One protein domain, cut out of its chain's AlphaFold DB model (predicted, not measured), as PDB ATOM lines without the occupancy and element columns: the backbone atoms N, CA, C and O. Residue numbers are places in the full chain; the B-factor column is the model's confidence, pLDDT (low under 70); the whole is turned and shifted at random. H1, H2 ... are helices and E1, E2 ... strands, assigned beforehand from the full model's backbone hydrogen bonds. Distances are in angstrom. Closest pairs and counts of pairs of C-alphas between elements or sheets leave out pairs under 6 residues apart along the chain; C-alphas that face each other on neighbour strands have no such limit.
ATOM      1  N   ARG A 214     164.689-120.194 139.081       88.88
ATOM      2  CA  ARG A 214     164.219-120.362 137.704       88.88
ATOM      3  C   ARG A 214     162.744-119.999 137.585       88.88
ATOM      4  O   ARG A 214     161.960-120.188 138.507       88.88
ATOM      5  N   ILE A 215     162.379-119.434 136.444       90.50
ATOM      6  CA  ILE A 215     161.016-119.109 136.043       90.50
ATOM      7  C   ILE A 215     160.334-120.400 135.595       90.50
ATOM      8  O   ILE A 215     160.775-121.015 134.628       90.50
ATOM      9  N   GLU A 216     159.264-120.800 136.278       88.69
ATOM     10  CA  GLU A 216     158.552-122.059 136.012       88.69
ATOM     11  C   GLU A 216     157.241-121.840 135.257       88.69
ATOM     12  O   GLU A 216     156.960-122.547 134.292       88.69
ATOM     13  N   GLU A 217     156.453-120.837 135.648       89.88
ATOM     14  CA  GLU A 217     155.175-120.520 135.006       89.88
ATOM     15  C   GLU A 217     155.038-119.007 134.807       89.88
ATOM     16  O   GLU A 217     155.370-118.209 135.686       89.88
ATOM     17  N   LEU A 218     154.510-118.588 133.657       88.62
ATOM     18  CA  LEU A 218     154.120-117.209 133.399       88.62
ATOM     19  C   LEU A 218     152.654-117.151 132.998       88.62
ATOM     20  O   LEU A 218     152.234-117.755 132.011       88.62
ATOM     21  N   ARG A 219     151.887-116.319 133.699       83.00
ATOM     22  CA  ARG A 219     150.544-115.938 133.271       83.00
ATOM     23  C   ARG A 219     150.530-114.495 132.784       83.00
ATOM     24  O   ARG A 219     150.559-113.551 133.576       83.00
ATOM     25  N   LEU A 220     150.478-114.340 131.464       77.25
ATOM     26  CA  LEU A 220     150.543-113.074 130.732       77.25
ATOM     27  C   LEU A 220     149.174-112.729 130.111       77.25
ATOM     28  O   LEU A 220     148.300-113.581 129.999       77.25
ATOM     29  N   GLY A 221     148.946-111.476 129.702       70.81
ATOM     30  CA  GLY A 221     147.674-111.068 129.067       70.81
ATOM     31  C   GLY A 221     146.434-111.125 129.989       70.81
ATOM     32  O   GLY A 221     146.563-111.190 131.212       70.81
ATOM     33  N   GLY A 222     145.222-111.028 129.428       67.56
ATOM     34  CA  GLY A 222     143.945-111.201 130.158       67.56
ATOM     35  C   GLY A 222     143.555-110.090 131.158       67.56
ATOM     36  O   GLY A 222     144.243-109.071 131.290       67.56
ATOM     37  N   LEU A 223     142.427-110.260 131.870       60.41
ATOM     38  CA  LEU A 223     141.944-109.327 132.908       60.41
ATOM     39  C   LEU A 223     142.950-109.205 134.078       60.41
ATOM     40  O   LEU A 223     143.527-110.188 134.529       60.41
ATOM     41  N   VAL A 224     143.121-107.983 134.599       55.44
ATOM     42  CA  VAL A 224     144.226-107.515 135.477       55.44
ATOM     43  C   VAL A 224     144.496-108.360 136.743       55.44
ATOM     44  O   VAL A 224     145.582-108.280 137.304       55.44
ATOM     45  N   THR A 225     143.564-109.192 137.211       54.41
ATOM     46  CA  THR A 225     143.672-109.882 138.511       54.41
ATOM     47  C   THR A 225     144.396-111.234 138.492       54.41
ATOM     48  O   THR A 225     144.496-111.853 139.546       54.41
ATOM     49  N   THR A 226     144.871-111.729 137.342       58.34
ATOM     50  CA  THR A 226     145.413-113.106 137.224       58.34
ATOM     51  C   THR A 226     146.879-113.205 136.794       58.34
ATOM     52  O   THR A 226     147.375-114.314 136.601       58.34
ATOM     53  N   ARG A 227     147.586-112.081 136.629       77.19
ATOM     54  CA  ARG A 227     148.955-112.060 136.091       77.19
ATOM     55  C   ARG A 227     149.997-112.302 137.178       77.19
ATOM     56  O   ARG A 227     150.067-111.561 138.160       77.19
ATOM     57  N   HIS A 228     150.804-113.332 136.991       81.44
ATOM     58  CA  HIS A 228     151.852-113.709 137.927       81.44
ATOM     59  C   HIS A 228     152.969-114.452 137.200       81.44
ATOM     60  O   HIS A 228     152.773-114.962 136.096       81.44
ATOM     61  N   VAL A 229     154.134-114.469 137.829       88.19
ATOM     62  CA  VAL A 229     155.282-115.286 137.449       88.19
ATOM     63  C   VAL A 229     155.572-116.192 138.632       88.19
ATOM     64  O   VAL A 229     155.716-115.706 139.754       88.19
ATOM     65  N   GLU A 230     155.599-117.491 138.390       89.50
ATOM     66  CA  GLU A 230     155.971-118.486 139.383       89.50
ATOM     67  C   GLU A 230     157.446-118.848 139.232       89.50
ATOM     68  O   GLU A 230     157.940-119.044 138.120       89.50
ATOM     69  N   LEU A 231     158.150-118.894 140.360       88.62
ATOM     70  CA  LEU A 231     159.584-119.136 140.432       88.62
ATOM     71  C   LEU A 231     159.865-120.365 141.297       88.62
ATOM     72  O   LEU A 231     159.322-120.464 142.397       88.62
ATOM     73  N   SER A 232     160.754-121.246 140.849       86.19
ATOM     74  CA  SER A 232     161.439-122.215 141.704       86.19
ATOM     75  C   SER A 232     162.711-121.574 142.268       86.19
ATOM     76  O   SER A 232     163.387-120.802 141.586       86.19
ATOM     77  N   ILE A 233     163.005-121.821 143.546       78.25
ATOM     78  CA  ILE A 233     164.080-121.155 144.296       78.25
ATOM     79  C   ILE A 233     164.917-122.213 145.019       78.25
ATOM     80  O   ILE A 233     164.356-123.079 145.689       78.25
ATOM     81  N   ALA A 234     166.243-122.101 144.917       72.19
ATOM     82  CA  ALA A 234     167.200-122.937 145.631       72.19
ATOM     83  C   ALA A 234     167.221-122.636 147.143       72.19
ATOM     84  O   ALA A 234     166.899-121.535 147.592       72.19
ATOM     85  N   THR A 235     167.620-123.635 147.932       59.22
ATOM     86  CA  THR A 235     167.525-123.658 149.404       59.22
ATOM     87  C   THR A 235     168.325-122.556 150.113       59.22
ATOM     88  O   THR A 235     167.947-122.163 151.217       59.22
ATOM     89  N   GLU A 236     169.367-122.014 149.473       62.19
ATOM     90  CA  GLU A 236     170.160-120.886 149.975       62.19
ATOM     91  C   GLU A 236     170.274-119.790 148.912       62.19
ATOM     92  O   GLU A 236     171.050-119.892 147.966       62.19
ATOM     93  N   MET A 237     169.477-118.728 149.049       64.25
ATOM     94  CA  MET A 237     169.440-117.632 148.078       64.25
ATOM     95  C   MET A 237     169.621-116.269 148.759       64.25
ATOM     96  O   MET A 237     168.969-115.956 149.763       64.25
ATOM     97  N   GLY A 238     170.488-115.437 148.169       68.25
ATOM     98  CA  GLY A 238     170.584-114.001 148.444       68.25
ATOM     99  C   GLY A 238     169.322-113.228 148.028       68.25
ATOM    100  O   GLY A 238     168.322-113.801 147.621       68.25
ATOM    101  N   ALA A 239     169.317-111.898 148.146       80.69
ATOM    102  CA  ALA A 239     168.197-111.112 147.613       80.69
ATOM    103  C   ALA A 239     168.151-111.228 146.079       80.69
ATOM    104  O   ALA A 239     169.201-111.235 145.445       80.69
ATOM    105  N   MET A 240     166.951-111.289 145.498       85.69
ATOM    106  CA  MET A 240     166.753-111.350 144.046       85.69
ATOM    107  C   MET A 240     165.812-110.241 143.576       85.69
ATOM    108  O   MET A 240     164.978-109.730 144.331       85.69
ATOM    109  N   VAL A 241     165.913-109.885 142.298       88.12
ATOM    110  CA  VAL A 241     165.083-108.864 141.657       88.12
ATOM    111  C   VAL A 241     164.474-109.413 140.376       88.12
ATOM    112  O   VAL A 241     165.183-109.789 139.447       88.12
ATOM    113  N   LEU A 242     163.145-109.386 140.298       88.69
ATOM    114  CA  LEU A 242     162.407-109.657 139.068       88.69
ATOM    115  C   LEU A 242     162.145-108.340 138.327       88.69
ATOM    116  O   LEU A 242     161.505-107.427 138.865       88.69
ATOM    117  N   LEU A 243     162.621-108.251 137.087       89.06
ATOM    118  CA  LEU A 243     162.420-107.124 136.180       89.06
ATOM    119  C   LEU A 243     161.495-107.511 135.029       89.06
ATOM    120  O   LEU A 243     161.596-108.592 134.453       89.06
ATOM    121  N   VAL A 244     160.608-106.587 134.667       87.38
ATOM    122  CA  VAL A 244     159.713-106.727 133.516       87.38
ATOM    123  C   VAL A 244     160.004-105.611 132.535       87.38
ATOM    124  O   VAL A 244     159.947-104.435 132.903       87.38
ATOM    125  N   PHE A 245     160.277-105.975 131.290       86.69
ATOM    126  CA  PHE A 245     160.676-105.064 130.229       86.69
ATOM    127  C   PHE A 245     159.586-104.904 129.175       86.69
ATOM    128  O   PHE A 245     158.858-105.838 128.830       86.69
ATOM    129  N   ASP A 246     159.521-103.701 128.618       83.88
ATOM    130  CA  ASP A 246     158.825-103.434 127.369       83.88
ATOM    131  C   ASP A 246     159.669-103.926 126.186       83.88
ATOM    132  O   ASP A 246     160.789-103.457 125.984       83.88
ATOM    133  N   GLY A 247     159.129-104.864 125.406       81.69
ATOM    134  CA  GLY A 247     159.904-105.574 124.390       81.69
ATOM    135  C   GLY A 247     160.353-104.712 123.212       81.69
ATOM    136  O   GLY A 247     161.295-105.086 122.530       81.69
ATOM    137  N   GLN A 248     159.731-103.553 122.969       83.25
ATOM    138  CA  GLN A 248     160.118-102.650 121.875       83.25
ATOM    139  C   GLN A 248     161.105-101.582 122.352       83.25
ATOM    140  O   GLN A 248     162.102-101.282 121.694       83.25
ATOM    141  N   THR A 249     160.820-100.981 123.507       82.06
ATOM    142  CA  THR A 249     161.593 -99.840 124.018       82.06
ATOM    143  C   THR A 249     162.764-100.246 124.906       82.06
ATOM    144  O   THR A 249     163.645 -99.423 125.138       82.06
ATOM    145  N   GLY A 250     162.788-101.482 125.410       80.00
ATOM    146  CA  GLY A 250     163.815-101.956 126.338       80.00
ATOM    147  C   GLY A 250     163.698-101.374 127.752       80.00
ATOM    148  O   GLY A 250     164.584-101.565 128.577       80.00
ATOM    149  N   VAL A 251     162.625-100.633 128.048       84.06
ATOM    150  CA  VAL A 251     162.454 -99.933 129.326       84.06
ATOM    151  C   VAL A 251     161.886-100.876 130.385       84.06
ATOM    152  O   VAL A 251     160.888-101.560 130.147       84.06
ATOM    153  N   VAL A 252     162.474-100.848 131.584       85.19
ATOM    154  CA  VAL A 252     161.947-101.538 132.770       85.19
ATOM    155  C   VAL A 252     160.598-100.926 133.160       85.19
ATOM    156  O   VAL A 252     160.501 -99.753 133.522       85.19
ATOM    157  N   ARG A 253     159.535-101.727 133.084       80.06
ATOM    158  CA  ARG A 253     158.165-101.360 133.470       80.06
ATOM    159  C   ARG A 253     157.894-101.616 134.942       80.06
ATOM    160  O   ARG A 253     157.201-100.827 135.585       80.06
ATOM    161  N   LYS A 254     158.422-102.720 135.468       79.00
ATOM    162  CA  LYS A 254     158.203-103.137 136.849       79.00
ATOM    163  C   LYS A 254     159.451-103.790 137.412       79.00
ATOM    164  O   LYS A 254     160.180-104.483 136.708       79.00
ATOM    165  N   THR A 255     159.622-103.576 138.705       85.19
ATOM    166  CA  THR A 255     160.660-104.177 139.521       85.19
ATOM    167  C   THR A 255     160.015-104.732 140.780       85.19
ATOM    168  O   THR A 255     159.216-104.034 141.418       85.19
ATOM    169  N   THR A 256     160.353-105.970 141.124       84.81
ATOM    170  CA  THR A 256     159.887-106.637 142.339       84.81
ATOM    171  C   THR A 256     161.079-107.254 143.058       84.81
ATOM    172  O   THR A 256     161.800-108.056 142.474       84.81
ATOM    173  N   GLU A 257     161.282-106.873 144.318       83.88
ATOM    174  CA  GLU A 257     162.286-107.490 145.189       83.88
ATOM    175  C   GLU A 257     161.737-108.780 145.794       83.88
ATOM    176  O   GLU A 257     160.617-108.811 146.311       83.88
ATOM    177  N   ILE A 258     162.550-109.829 145.740       81.75
ATOM    178  CA  ILE A 258     162.282-111.134 146.326       81.75
ATOM    179  C   ILE A 258     163.281-111.303 147.480       81.75
ATOM    180  O   ILE A 258     164.491-111.355 147.239       81.75
ATOM    181  N   PRO A 259     162.819-111.316 148.743       70.75
ATOM    182  CA  PRO A 259     163.708-111.486 149.884       70.75
ATOM    183  C   PRO A 259     164.297-112.901 149.905       70.75
ATOM    184  O   PRO A 259     163.579-113.867 149.646       70.75
ATOM    185  N   GLY A 260     165.581-113.010 150.262       65.00
ATOM    186  CA  GLY A 260     166.269-114.294 150.424       65.00
ATOM    187  C   GLY A 260     165.577-115.185 151.461       65.00
ATOM    188  O   GLY A 260     165.148-114.713 152.520       65.00
ATOM    189  N   SER A 261     165.433-116.467 151.130       56.34
ATOM    190  CA  SER A 261     164.717-117.481 151.911       56.34
ATOM    191  C   SER A 261     165.703-118.520 152.448       56.34
ATOM    192  O   SER A 261     166.546-118.989 151.699       56.34
ATOM    193  N   GLY A 262     165.570-118.898 153.726       50.50
ATOM    194  CA  GLY A 262     166.268-120.042 154.342       50.50
ATOM    195  C   GLY A 262     165.370-121.281 154.453       50.50
ATOM    196  O   GLY A 262     165.345-121.946 155.486       50.50
ATOM    197  N   GLN A 263     164.523-121.515 153.450       48.00
ATOM    198  CA  GLN A 263     163.578-122.632 153.395       48.00
ATOM    199  C   GLN A 263     163.672-123.314 152.031       48.00
ATOM    200  O   GLN A 263     163.594-122.638 151.007       48.00
ATOM    201  N   SER A 264     163.805-124.642 152.052       47.50
ATOM    202  CA  SER A 264     163.940-125.512 150.883       47.50
ATOM    203  C   SER A 264     162.694-125.524 149.996       47.50
ATOM    204  O   SER A 264     161.573-125.593 150.508       47.50
ATOM    205  N   ASP A 265     162.928-125.535 148.682       52.28
ATOM    206  CA  ASP A 265     162.018-126.008 147.630       52.28
ATOM    207  C   ASP A 265     160.610-125.382 147.639       52.28
ATOM    208  O   ASP A 265     159.581-126.040 147.822       52.28
ATOM    209  N   ARG A 266     160.547-124.055 147.459       67.00
ATOM    210  CA  ARG A 266     159.276-123.317 147.402       67.00
ATOM    211  C   ARG A 266     159.038-122.706 146.027       67.00
ATOM    212  O   ARG A 266     159.741-121.780 145.635       67.00
ATOM    213  N   LEU A 267     157.967-123.150 145.367       76.19
ATOM    214  CA  LEU A 267     157.334-122.395 144.285       76.19
ATOM    215  C   LEU A 267     156.825-121.059 144.853       76.19
ATOM    216  O   LEU A 267     156.024-121.021 145.797       76.19
ATOM    217  N   LEU A 268     157.329-119.950 144.313       79.44
ATOM    218  CA  LEU A 268     156.971-118.593 144.703       79.44
ATOM    219  C   LEU A 268     156.192-117.913 143.581       79.44
ATOM    220  O   LEU A 268     156.744-117.601 142.532       79.44
ATOM    221  N   SER A 269     154.929-117.591 143.848       82.06
ATOM    222  CA  SER A 269     154.110-116.791 142.938       82.06
ATOM    223  C   SER A 269     154.328-115.295 143.183       82.06
ATOM    224  O   SER A 269     154.020-114.768 144.258       82.06
ATOM    225  N   VAL A 270     154.860-114.598 142.179       79.88
ATOM    226  CA  VAL A 270     155.112-113.155 142.189       79.88
ATOM    227  C   VAL A 270     154.072-112.462 141.303       79.88
ATOM    228  O   VAL A 270     154.028-112.719 140.100       79.88
ATOM    229  N   PRO A 271     153.226-111.561 141.838       75.44
ATOM    230  CA  PRO A 271     152.254-110.846 141.022       75.44
ATOM    231  C   PRO A 271     152.973-109.889 140.068       75.44
ATOM    232  O   PRO A 271     153.799-109.073 140.491       75.44
ATOM    233  N   VAL A 272     152.622-109.952 138.784       71.81
ATOM    234  CA  VAL A 272     153.220-109.100 137.755       71.81
ATOM    235  C   VAL A 272     152.159-108.208 137.138       71.81
ATOM    236  O   VAL A 272     151.227-108.665 136.482       71.81
ATOM    237  N   ASP A 273     152.317-106.901 137.324       59.84
ATOM    238  CA  ASP A 273     151.461-105.919 136.678       59.84
ATOM    239  C   ASP A 273     152.014-105.580 135.287       59.84
ATOM    240  O   ASP A 273     152.970-104.817 135.158       59.84
ATOM    241  N   THR A 274     151.418-106.154 134.238       55.97
ATOM    242  CA  THR A 274     151.669-105.730 132.847       55.97
ATOM    243  C   THR A 274     150.632-104.703 132.360       55.97
ATOM    244  O   THR A 274     150.399-104.543 131.161       55.97
ATOM    245  N   SER A 275     149.907-104.024 133.261       45.44
ATOM    246  CA  SER A 275     148.956-102.984 132.861       45.44
ATOM    247  C   SER A 275     149.687-101.838 132.146       45.44
ATOM    248  O   SER A 275     150.693-101.309 132.609       45.44
ATOM    249  N   GLY A 276     149.215-101.502 130.942       46.91
ATOM    250  CA  GLY A 276     149.864-100.532 130.052       46.91
ATOM    251  C   GLY A 276     150.704-101.135 128.919       46.91
ATOM    252  O   GLY A 276     151.037-100.404 127.987       46.91
ATOM    253  N   THR A 277     150.974-102.448 128.904       47.50
ATOM    254  CA  THR A 277     151.535-103.124 127.723       47.50
ATOM    255  C   THR A 277     150.400-103.487 126.762       47.50
ATOM    256  O   THR A 277     149.931-104.620 126.705       47.50
ATOM    257  N   GLY A 278     149.956-102.514 125.964       49.84
ATOM    258  CA  GLY A 278     149.270-102.812 124.698       49.84
ATOM    259  C   GLY A 278     150.198-103.477 123.667       49.84
ATOM    260  O   GLY A 278     149.787-103.714 122.539       49.84
ATOM    261  N   SER A 279     151.457-103.724 124.043       58.78
ATOM    262  CA  SER A 279     152.475-104.340 123.211       58.78
ATOM    263  C   SER A 279     152.352-105.853 123.277       58.78
ATOM    264  O   SER A 279     152.410-106.447 124.351       58.78
ATOM    265  N   THR A 280     152.255-106.474 122.114       71.62
ATOM    266  CA  THR A 280     152.376-107.914 121.900       71.62
ATOM    267  C   THR A 280     153.826-108.405 122.049       71.62
ATOM    268  O   THR A 280     154.183-109.422 121.468       71.62
ATOM    269  N   SER A 281     154.687-107.670 122.760       83.31
ATOM    270  CA  SER A 281     156.090-108.013 123.009       83.31
ATOM    271  C   SER A 281     156.575-107.495 124.365       83.31
ATOM    272  O   SER A 281     156.231-106.383 124.783       83.31
ATOM    273  N   GLY A 282     157.384-108.303 125.050       86.06
ATOM    274  CA  GLY A 282     157.869-108.048 126.403       86.06
ATOM    275  C   GLY A 282     158.892-109.085 126.853       86.06
ATOM    276  O   GLY A 282     159.125-110.082 126.172       86.06
ATOM    277  N   ALA A 283     159.516-108.837 128.000       89.12
ATOM    278  CA  ALA A 283     160.408-109.807 128.620       89.12
ATOM    279  C   ALA A 283     160.314-109.769 130.142       89.12
ATOM    280  O   ALA A 283     160.001-108.733 130.738       89.12
ATOM    281  N   VAL A 284     160.602-110.907 130.761       90.25
ATOM    282  CA  VAL A 284     160.738-111.074 132.206       90.25
ATOM    283  C   VAL A 284     162.144-111.589 132.461       90.25
ATOM    284  O   VAL A 284     162.564-112.536 131.807       90.25
ATOM    285  N   ALA A 285     162.873-110.973 133.381       91.38
ATOM    286  CA  ALA A 285     164.217-111.406 133.727       91.38
ATOM    287  C   ALA A 285     164.448-111.326 135.233       91.38
ATOM    288  O   ALA A 285     163.964-110.414 135.908       91.38
ATOM    289  N   LEU A 286     165.188-112.297 135.742       90.38
ATOM    290  CA  LEU A 286     165.509-112.473 137.142       90.38
ATOM    291  C   LEU A 286     166.997-112.194 137.351       90.38
ATOM    292  O   LEU A 286     167.832-112.757 136.652       90.38
ATOM    293  N   TYR A 287     167.321-111.341 138.313       88.38
ATOM    294  CA  TYR A 287     168.687-110.942 138.644       88.38
ATOM    295  C   TYR A 287     168.985-111.191 140.115       88.38
ATOM    296  O   TYR A 287     168.094-111.088 140.961       88.38
ATOM    297  N   GLU A 288     170.252-111.445 140.408       86.38
ATOM    298  CA  GLU A 288     170.769-111.480 141.772       86.38
ATOM    299  C   GLU A 288     170.995-110.067 142.330       86.38
ATOM    300  O   GLU A 288     171.271-109.121 141.593       86.38
ATOM    301  N   GLY A 289     170.854-109.899 143.643       81.31
ATOM    302  CA  GLY A 289     171.169-108.663 144.356       81.31
ATOM    303  C   GLY A 289     169.960-107.773 144.648       81.31
ATOM    304  O   GLY A 289     168.818-108.222 144.758       81.31
ATOM    305  N   LYS A 290     170.220-106.477 144.858       80.69
ATOM    306  CA  LYS A 290     169.186-105.468 145.156       80.69
ATOM    307  C   LYS A 290     168.917-104.569 143.958       80.69
ATOM    308  O   LYS A 290     169.780-104.339 143.117       80.69
ATOM    309  N   VAL A 291     167.742-103.941 143.934       80.56
ATOM    310  CA  VAL A 291     167.294-103.095 142.810       80.56
ATOM    311  C   VAL A 291     168.282-101.984 142.466       80.56
ATOM    312  O   VAL A 291     168.510-101.699 141.294       80.56
ATOM    313  N   ALA A 292     168.885-101.356 143.478       73.81
ATOM    314  CA  ALA A 292     169.850-100.279 143.270       73.81
ATOM    315  C   ALA A 292     171.141-100.751 142.572       73.81
ATOM    316  O   ALA A 292     171.747 -99.983 141.828       73.81
ATOM    317  N   GLU A 293     171.550-102.001 142.791       71.56
ATOM    318  CA  GLU A 293     172.755-102.602 142.206       71.56
ATOM    319  C   GLU A 293     172.475-103.052 140.769       71.56
ATOM    320  O   GLU A 293     173.177-102.641 139.849       71.56
ATOM    321  N   VAL A 294     171.367-103.768 140.559       71.56
ATOM    322  CA  VAL A 294     170.962-104.272 139.236       71.56
ATOM    323  C   VAL A 294     170.718-103.135 138.237       71.56
ATOM    324  O   VAL A 294     171.132-103.214 137.088       71.56
ATOM    325  N   LEU A 295     170.084-102.035 138.660       73.44
ATOM    326  CA  LEU A 295     169.807-100.902 137.764       73.44
ATOM    327  C   LEU A 295     171.025 -99.993 137.511       73.44
ATOM    328  O   LEU A 295     170.944 -99.106 136.660       73.44
ATOM    329  N   SER A 296     172.124-100.162 138.254       60.19
ATOM    330  CA  SER A 296     173.343 -99.355 138.093       60.19
ATOM    331  C   SER A 296     174.451-100.066 137.314       60.19
ATOM    332  O   SER A 296     175.324 -99.389 136.769       60.19
ATOM    333  N   GLN A 297     174.404-101.396 137.209       57.47
ATOM    334  CA  GLN A 297     175.380-102.199 136.476       57.47
ATOM    335  C   GLN A 297     174.847-102.584 135.092       57.47
ATOM    336  O   GLN A 297     173.912-103.365 134.964       57.47
ATOM    337  N   SER A 298     175.467-102.069 134.030       50.84
ATOM    338  CA  SER A 298     175.075-102.357 132.641       50.84
ATOM    339  C   SER A 298     175.496-103.742 132.124       50.84
ATOM    340  O   SER A 298     175.158-104.074 130.994       50.84
ATOM    341  N   LEU A 299     176.251-104.524 132.906       53.25
ATOM    342  CA  LEU A 299     176.915-105.772 132.484       53.25
ATOM    343  C   LEU A 299     176.446-107.028 133.234       53.25
ATOM    344  O   LEU A 299     176.944-108.119 132.974       53.25
ATOM    345  N   MET A 300     175.514-106.901 134.177       63.34
ATOM    346  CA  MET A 300     175.066-108.046 134.966       63.34
ATOM    347  C   MET A 300     174.167-108.946 134.112       63.34
ATOM    348  O   MET A 300     173.206-108.462 133.513       63.34
ATOM    349  N   GLN A 301     174.475-110.244 134.030       76.81
ATOM    350  CA  GLN A 301     173.623-111.202 133.325       76.81
ATOM    351  C   GLN A 301     172.461-111.655 134.219       76.81
ATOM    352  O   GLN A 301     172.638-111.792 135.432       76.81
ATOM    353  N   PRO A 302     171.268-111.887 133.648       86.50
ATOM    354  CA  PRO A 302     170.164-112.447 134.407       86.50
ATOM    355  C   PRO A 302     170.427-113.918 134.750       86.50
ATOM    356  O   PRO A 302     170.978-114.669 133.946       86.50
ATOM    357  N   VAL A 303     169.972-114.324 135.934       86.62
ATOM    358  CA  VAL A 303     169.930-115.719 136.400       86.62
ATOM    359  C   VAL A 303     168.975-116.541 135.532       86.62
ATOM    360  O   VAL A 303     169.270-117.672 135.152       86.62
ATOM    361  N   ASP A 304     167.836-115.945 135.179       90.31
ATOM    362  CA  ASP A 304     166.872-116.517 134.246       90.31
ATOM    363  C   ASP A 304     166.142-115.406 133.478       90.31
ATOM    364  O   ASP A 304     166.001-114.286 133.976       90.31
ATOM    365  N   ALA A 305     165.684-115.687 132.264       90.56
ATOM    366  CA  ALA A 305     164.963-114.743 131.433       90.56
ATOM    367  C   ALA A 305     164.026-115.454 130.456       90.56
ATOM    368  O   ALA A 305     164.348-116.493 129.891       90.56
ATOM    369  N   PHE A 306     162.881-114.831 130.214       90.88
ATOM    370  CA  PHE A 306     161.915-115.244 129.210       90.88
ATOM    371  C   PHE A 306     161.540-114.046 128.340       90.88
ATOM    372  O   PHE A 306     161.136-112.993 128.851       90.88
ATOM    373  N   VAL A 307     161.667-114.204 127.023       88.69
ATOM    374  CA  VAL A 307     161.429-113.142 126.041       88.69
ATOM    375  C   VAL A 307     160.338-113.580 125.073       88.69
ATOM    376  O   VAL A 307     160.382-114.685 124.542       88.69
ATOM    377  N   PHE A 308     159.364-112.707 124.807       87.38
ATOM    378  CA  PHE A 308     158.245-113.013 123.915       87.38
ATOM    379  C   PHE A 308     157.888-111.847 122.989       87.38
ATOM    380  O   PHE A 308     157.989-110.669 123.352       87.38
ATOM    381  N   ALA A 309     157.414-112.176 121.786       85.88
ATOM    382  CA  ALA A 309     156.898-111.216 120.816       85.88
ATOM    383  C   ALA A 309     155.889-111.869 119.852       85.88
ATOM    384  O   ALA A 309     156.057-113.013 119.457       85.88
ATOM    385  N   ALA A 310     154.852-111.147 119.421       80.62
ATOM    386  CA  ALA A 310     153.981-111.604 118.328       80.62
ATOM    387  C   ALA A 310     154.631-111.446 116.948       80.62
ATOM    388  O   ALA A 310     154.316-112.196 116.033       80.62
ATOM    389  N   ASP A 311     155.526-110.467 116.803       79.94
ATOM    390  CA  ASP A 311     156.424-110.343 115.657       79.94
ATOM    391  C   ASP A 311     157.864-110.319 116.192       79.94
ATOM    392  O   ASP A 311     158.256-109.308 116.794       79.94
ATOM    393  N   PRO A 312     158.649-111.397 116.003       73.56
ATOM    394  CA  PRO A 312     160.038-111.475 116.455       73.56
ATOM    395  C   PRO A 312     160.900-110.297 115.986       73.56
ATOM    396  O   PRO A 312     161.774-109.842 116.722       73.56
ATOM    397  N   GLN A 313     160.624-109.737 114.801       73.25
ATOM    398  CA  GLN A 313     161.404-108.623 114.251       73.25
ATOM    399  C   GLN A 313     161.115-107.277 114.926       73.25
ATOM    400  O   GLN A 313     161.892-106.333 114.768       73.25
ATOM    401  N   SER A 314     160.012-107.178 115.669       75.00
ATOM    402  CA  SER A 314     159.611-105.963 116.386       75.00
ATOM    403  C   SER A 314     160.280-105.810 117.757       75.00
ATOM    404  O   SER A 314     160.135-104.764 118.396       75.00
ATOM    405  N   PHE A 315     160.991-106.841 118.226       82.38
ATOM    406  CA  PHE A 315     161.636-106.839 119.532       82.38
ATOM    407  C   PHE A 315     162.958-106.052 119.513       82.38
ATOM    408  O   PHE A 315     163.690-106.022 118.523       82.38
ATOM    409  N   ASN A 316     163.274-105.400 120.630       84.12
ATOM    410  CA  ASN A 316     164.502-104.648 120.826       84.12
ATOM    411  C   ASN A 316     165.717-105.588 120.802       84.12
ATOM    412  O   ASN A 316     165.948-106.333 121.751       84.12
ATOM    413  N   ALA A 317     166.504-105.523 119.728       75.44
ATOM    414  CA  ALA A 317     167.639-106.421 119.512       75.44
ATOM    415  C   ALA A 317     168.686-106.365 120.639       75.44
ATOM    416  O   ALA A 317     169.187-107.401 121.052       75.44
ATOM    417  N   THR A 318     168.978-105.181 121.189       79.44
ATOM    418  CA  THR A 318     169.941-105.035 122.296       79.44
ATOM    419  C   THR A 318     169.448-105.717 123.568       79.44
ATOM    420  O   THR A 318     170.221-106.372 124.265       79.44
ATOM    421  N   LEU A 319     168.152-105.591 123.873       81.06
ATOM    422  CA  LEU A 319     167.558-106.274 125.017       81.06
ATOM    423  C   LEU A 319     167.516-107.793 124.801       81.06
ATOM    424  O   LEU A 319     167.822-108.532 125.730       81.06
ATOM    425  N   LEU A 320     167.162-108.252 123.596       78.88
ATOM    426  CA  LEU A 320     167.142-109.677 123.251       78.88
ATOM    427  C   LEU A 320     168.516-110.302 123.470       78.88
ATOM    428  O   LEU A 320     168.634-111.322 124.133       78.88
ATOM    429  N   GLU A 321     169.544-109.616 122.987       73.62
ATOM    430  CA  GLU A 321     170.933-110.030 123.111       73.62
ATOM    431  C   GLU A 321     171.410-110.080 124.570       73.62
ATOM    432  O   GLU A 321     172.161-110.966 124.964       73.62
ATOM    433  N   THR A 322     170.922-109.163 125.407       78.56
ATOM    434  CA  THR A 322     171.252-109.147 126.841       78.56
ATOM    435  C   THR A 322     170.573-110.294 127.592       78.56
ATOM    436  O   THR A 322     171.167-110.921 128.472       78.56
ATOM    437  N   LEU A 323     169.299-110.550 127.284       81.94
ATOM    438  CA  LEU A 323     168.475-111.488 128.040       81.94
ATOM    439  C   LEU A 323     168.656-112.925 127.556       81.94
ATOM    440  O   LEU A 323     168.915-113.808 128.369       81.94
ATOM    441  N   THR A 324     168.562-113.153 126.251       76.19
ATOM    442  CA  THR A 324     168.578-114.474 125.612       76.19
ATOM    443  C   THR A 324     169.459-114.427 124.353       76.19
ATOM    444  O   THR A 324     168.933-114.509 123.237       76.19
ATOM    445  N   PRO A 325     170.788-114.242 124.503       69.38
ATOM    446  CA  PRO A 325     171.708-114.094 123.373       69.38
ATOM    447  C   PRO A 325     171.560-115.242 122.373       69.38
ATOM    448  O   PRO A 325     171.375-116.391 122.766       69.38
ATOM    449  N   GLY A 326     171.612-114.939 121.076       62.62
ATOM    450  CA  GLY A 326     171.526-115.955 120.019       62.62
ATOM    451  C   GLY A 326     170.186-116.703 119.903       62.62
ATOM    452  O   GLY A 326     170.110-117.670 119.147       62.62
ATOM    453  N   ARG A 327     169.123-116.286 120.611       71.06
ATOM    454  CA  ARG A 327     167.773-116.865 120.476       71.06
ATOM    455  C   ARG A 327     166.757-115.875 119.947       71.06
ATOM    456  O   ARG A 327     166.860-114.667 120.146       71.06
ATOM    457  N   GLN A 328     165.730-116.420 119.304       74.81
ATOM    458  CA  GLN A 328     164.556-115.652 118.920       74.81
ATOM    459  C   GLN A 328     163.562-115.545 120.092       74.81
ATOM    460  O   GLN A 328     163.483-116.459 120.915       74.81
ATOM    461  N   PRO A 329     162.782-114.449 120.173       81.12
ATOM    462  CA  PRO A 329     161.661-114.352 121.100       81.12
ATOM    463  C   PRO A 329     160.659-115.494 120.908       81.12
ATOM    464  O   PRO A 329     160.342-115.859 119.774       81.12
ATOM    465  N   TYR A 330     160.062-115.958 122.006       84.94
ATOM    466  CA  TYR A 330     158.917-116.860 121.950       84.94
ATOM    467  C   TYR A 330     157.773-116.218 121.156       84.94
ATOM    468  O   TYR A 330     157.315-115.111 121.482       84.94
ATOM    469  N   THR A 331     157.311-116.906 120.110       83.44
ATOM    470  CA  THR A 331     156.259-116.388 119.231       83.44
ATOM    471  C   THR A 331     154.888-116.668 119.829       83.44
ATOM    472  O   THR A 331     154.489-117.817 119.990       83.44
ATOM    473  N   LEU A 332     154.139-115.611 120.139       76.69
ATOM    474  CA  LEU A 332     152.804-115.745 120.723       76.69
ATOM    475  C   LEU A 332     151.799-116.279 119.692       76.69
ATOM    476  O   LEU A 332     151.487-115.589 118.715       76.69
ATOM    477  N   THR A 333     151.222-117.455 119.941       66.44
ATOM    478  CA  THR A 333     150.072-117.951 119.178       66.44
ATOM    479  C   THR A 333     148.774-117.446 119.827       66.44
ATOM    480  O   THR A 333     148.675-117.359 121.039       66.44
ATOM    481  N   HIS A 334     147.831-116.928 119.026       63.38
ATOM    482  CA  HIS A 334     146.568-116.267 119.430       63.38
ATOM    483  C   HIS A 334     146.079-116.487 120.887       63.38
ATOM    484  O   HIS A 334     145.764-117.608 121.259       63.38
ATOM    485  N   GLY A 335     145.878-115.423 121.681       62.72
ATOM    486  CA  GLY A 335     145.334-115.576 123.051       62.72
ATOM    487  C   GLY A 335     145.599-114.438 124.042       62.72
ATOM    488  O   GLY A 335     145.160-114.499 125.188       62.72
ATOM    489  N   TRP A 336     146.284-113.366 123.626       70.38
ATOM    490  CA  TRP A 336     146.664-112.261 124.519       70.38
ATOM    491  C   TRP A 336     145.481-111.603 125.258       70.38
ATOM    492  O   TRP A 336     145.616-111.219 126.423       70.38
ATOM    493  N   GLU A 337     144.318-111.484 124.604       66.56
ATOM    494  CA  GLU A 337     143.122-110.876 125.210       66.56
ATOM    495  C   GLU A 337     142.447-111.775 126.258       66.56
ATOM    496  O   GLU A 337     141.950-111.260 127.261       66.56
ATOM    497  N   ASP A 338     142.497-113.098 126.079       67.12
ATOM    498  CA  ASP A 338     141.902-114.083 126.998       67.12
ATOM    499  C   ASP A 338     142.848-114.462 128.157       67.12
ATOM    500  O   ASP A 338     142.410-114.967 129.195       67.12
ATOM    501  N   GLY A 339     144.135-114.127 128.025       72.44
ATOM    502  CA  GLY A 339     145.193-114.467 128.970       72.44
ATOM    503  C   GLY A 339     145.910-115.748 128.562       72.44
ATOM    504  O   GLY A 339     145.287-116.770 128.295       72.44
ATOM    505  N   LEU A 340     147.236-115.677 128.538       80.50
ATOM    506  CA  LEU A 340     148.142-116.741 128.142       80.50
ATOM    507  C   LEU A 340     148.819-117.329 129.380       80.50
ATOM    508  O   LEU A 340     149.362-116.580 130.195       80.50
ATOM    509  N   SER A 341     148.802-118.652 129.505       86.12
ATOM    510  CA  SER A 341     149.548-119.385 130.527       86.12
ATOM    511  C   SER A 341     150.638-120.201 129.849       86.12
ATOM    512  O   SER A 341     150.352-121.025 128.983       86.12
ATOM    513  N   LEU A 342     151.879-119.923 130.226       88.69
ATOM    514  CA  LEU A 342     153.072-120.589 129.733       88.69
ATOM    515  C   LEU A 342     153.715-121.332 130.893       88.69
ATOM    516  O   LEU A 342     153.958-120.727 131.935       88.69
ATOM    517  N   SER A 343     154.026-122.604 130.691       89.56
ATOM    518  CA  SER A 343     154.781-123.409 131.649       89.56
ATOM    519  C   SER A 343     156.095-123.838 131.018       89.56
ATOM    520  O   SER A 343     156.151-124.126 129.819       89.56
ATOM    521  N   ARG A 344     157.153-123.882 131.824       88.69
ATOM    522  CA  ARG A 344     158.425-124.478 131.437       88.69
ATOM    523  C   ARG A 344     158.256-125.995 131.386       88.69
ATOM    524  O   ARG A 344     157.954-126.623 132.398       88.69
ATOM    525  N   CYS A 345     158.422-126.545 130.193       85.81
ATOM    526  CA  CYS A 345     158.231-127.959 129.876       85.81
ATOM    527  C   CYS A 345     159.463-128.608 129.247       85.81
ATOM    528  O   CYS A 345     159.558-129.831 129.210       85.81
ATOM    529  N   GLY A 346     160.389-127.789 128.749       81.25
ATOM    530  CA  GLY A 346     161.690-128.221 128.271       81.25
ATOM    531  C   GLY A 346     162.699-128.410 129.404       81.25
ATOM    532  O   GLY A 346     162.673-127.673 130.392       81.25
ATOM    533  N   VAL A 347     163.607-129.370 129.234       76.75
ATOM    534  CA  VAL A 347     164.681-129.702 130.190       76.75
ATOM    535  C   VAL A 347     166.063-129.181 129.773       76.75
ATOM    536  O   VAL A 347     167.079-129.735 130.198       76.75
ATOM    537  N   ALA A 348     166.123-128.148 128.928       73.25
ATOM    538  CA  ALA A 348     167.391-127.531 128.542       73.25
ATOM    539  C   ALA A 348     168.145-126.974 129.764       73.25
ATOM    540  O   ALA A 348     167.559-126.302 130.617       73.25
ATOM    541  N   ASP A 349     169.458-127.206 129.808       67.94
ATOM    542  CA  ASP A 349     170.322-126.759 130.913       67.94
ATOM    543  C   ASP A 349     170.413-125.230 131.000       67.94
ATOM    544  O   ASP A 349     170.612-124.647 132.069       67.94
ATOM    545  N   TRP A 350     170.251-124.549 129.866       74.50
ATOM    546  CA  TRP A 350     170.274-123.099 129.816       74.50
ATOM    547  C   TRP A 350     168.912-122.513 130.208       74.50
ATOM    548  O   TRP A 350     167.962-122.503 129.426       74.50
ATOM    549  N   SER A 351     168.840-121.960 131.423       77.62
ATOM    550  CA  SER A 351     167.613-121.399 132.010       77.62
ATOM    551  C   SER A 351     166.910-120.383 131.102       77.62
ATOM    552  O   SER A 351     165.689-120.424 130.959       77.62
ATOM    553  N   ARG A 352     167.679-119.538 130.410       83.81
ATOM    554  CA  ARG A 352     167.171-118.423 129.593       83.81
ATOM    555  C   ARG A 352     166.673-118.851 128.207       83.81
ATOM    556  O   ARG A 352     166.344-118.006 127.375       83.81
ATOM    557  N   ASP A 353     166.607-120.153 127.940       79.38
ATOM    558  CA  ASP A 353     166.047-120.671 126.701       79.38
ATOM    559  C   ASP A 353     164.515-120.555 126.692       79.38
ATOM    560  O   ASP A 353     163.793-121.313 127.349       79.38
ATOM    561  N   SER A 354     164.006-119.608 125.902       83.19
ATOM    562  CA  SER A 354     162.564-119.387 125.755       83.19
ATOM    563  C   SER A 354     161.846-120.537 125.033       83.19
ATOM    564  O   SER A 354     160.639-120.685 125.216       83.19
ATOM    565  N   GLY A 355     162.566-121.385 124.288       78.88
ATOM    566  CA  GLY A 355     162.012-122.570 123.625       78.88
ATOM    567  C   GLY A 355     161.626-123.698 124.586       78.88
ATOM    568  O   GLY A 355     160.923-124.637 124.217       78.88
ATOM    569  N   THR A 356     162.012-123.595 125.859       84.12
ATOM    570  CA  THR A 356     161.579-124.537 126.903       84.12
ATOM    571  C   THR A 356     160.137-124.305 127.362       84.12
ATOM    572  O   THR A 356     159.593-125.130 128.095       84.12
ATOM    573  N   PHE A 357     159.499-123.199 126.968       87.06
ATOM    574  CA  PHE A 357     158.143-122.862 127.394       87.06
ATOM    575  C   PHE A 357     157.090-123.335 126.395       87.06
ATOM    576  O   PHE A 357     157.259-123.251 125.181       87.06
ATOM    577  N   MET A 358     155.951-123.781 126.915       86.19
ATOM    578  CA  MET A 358     154.791-124.170 126.118       86.19
ATOM    579  C   MET A 358     153.521-123.549 126.687       86.19
ATOM    580  O   MET A 358     153.396-123.359 127.898       86.19
ATOM    581  N   GLU A 359     152.547-123.282 125.817       85.69
ATOM    582  CA  GLU A 359     151.193-122.954 126.257       85.69
ATOM    583  C   GLU A 359     150.591-124.149 127.005       85.69
ATOM    584  O   GLU A 359     150.448-125.245 126.455       85.69
ATOM    585  N   ALA A 360     150.253-123.940 128.275       83.75
ATOM    586  CA  ALA A 360     149.847-124.998 129.190       83.75
ATOM    587  C   ALA A 360     148.740-124.528 130.143       83.75
ATOM    588  O   ALA A 360     148.419-123.340 130.260       83.75
TER     589      ALA A 360
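This is residues 214 to 360 of the 889 residues of the protein "uncharacterized protein LOC105891198 isoform X1" of Clupea harengus (UniProt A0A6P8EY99). Two antiparallel sheets lie face to face as a sandwich, E5 E2 E1 E8 E9 as one layer and E4 E3 E6 E7 as the other, with two short helices, H1 and H2, over the second sheet on its side away from the first. Past the E7 edge, residues 324 to 339 lead from H2 to E8, and residues 330 to 331 of that stretch pair with residues 308 to 309 of E7. The printed part has 147 residues with nine named strands and two named helices, in the order E1 E2 E3 E4 E5 E6 H1 E7 H2 E8 E9; the class is mostly strand, though under half of the residues are in named elements. The whole is compact, with a radius of gyration of the C-alphas of 14.3 A and spans of 40 by 31 by 30 A.

Find C-alpha 214 at (164.219, -120.362, 137.704); from there E1 runs over residues 214 to 220, 17.0 A from first to last C-alpha. Next come E2, residues 228 to 233, 15.7 A, and E3, residues 240 to 246, 20.1 A. E4, residues 252 to 258, covers 16.6 A, and E5, residues 268 to 271, is shorter at 9.8 A. Look then for C-alpha 281 at (156.090, -108.013, 123.009), where E6 begins; it runs to residue 288, 24.1 A, and with 8 residues is the longest strand. H1, residues 291 to 294, has a length of 5.3 A. E7, residues 304 to 309, spans 17.5 A, and H2, residues 317 to 323, spans 10.0 A. E8, residues 340 to 344, covers 13.3 A, and E9, residues 357 to 359, covers 7.0 A and ends at C-alpha 359 at (151.193, -122.954, 126.257).

Start with the sheet E5 - E2 - E1 - E8 - E9, where E5 and E9 are the edge strands. E1 and E2 form a hairpin, with N 216 and O 230 at 2.9 A. On the other side of E1 is E8, antiparallel at 168 degrees, with N 218 and O 342 at 2.8 A. E5 and E2 bring N 270 and O 229 to 2.8 A, and the hairpin of E8 and E9 brings N 358 and O 343 to 2.9 A. Now turn to the sheet E4 - E3 - E6 - E7, which is twisted, its C-alphas up to 4.3 A off the best plane. E3 and E4 form a hairpin, with N 242 and O 256 at 2.9 A; E3 and E6 have N 243 and O 285 at 2.8 A; E6 and E7 have N 284 and O 306 at 2.9 A. The two sheets make a sandwich, two sheets face to face: the parts that face each other are 10.7 A centre to centre, with strands at 36 degrees. Between the sheets, the closest C-alphas of E1 and E7 are those of Arg 214 and Asp 304, 5.8 A apart. H2 is on the second sheet at a height of 9.7 A, over E6 and only just over E7, with 3 of its C-alphas there; it runs along the strands, at 21 degrees to E6 on the local plane. Its closest C-alphas to E7 are those of Leu 323 and Ala 305, 5.9 A. H1, on the same face, has a height over the sheet of 8.3 A and is only just over E3, with 3 of its C-alphas there; H1 and H2 are apart. In H2 every O i to N i+4 pair is within hydrogen-bond range; H1 is too short for such a pair, and its one O i to N i+3 pair is not within range.

The C-alphas farthest apart, those of Gly 262 and Gln 313, are 42.0 A from each other. The printed part has no cut. The links H2 to E8 and E8 to E9 are long, with 16 and 12 residues. Mean pLDDT of the printed part is 76.2; look for values under 70 at 36 residues, among them 222 to 226, 260 to 266 and 273 to 279.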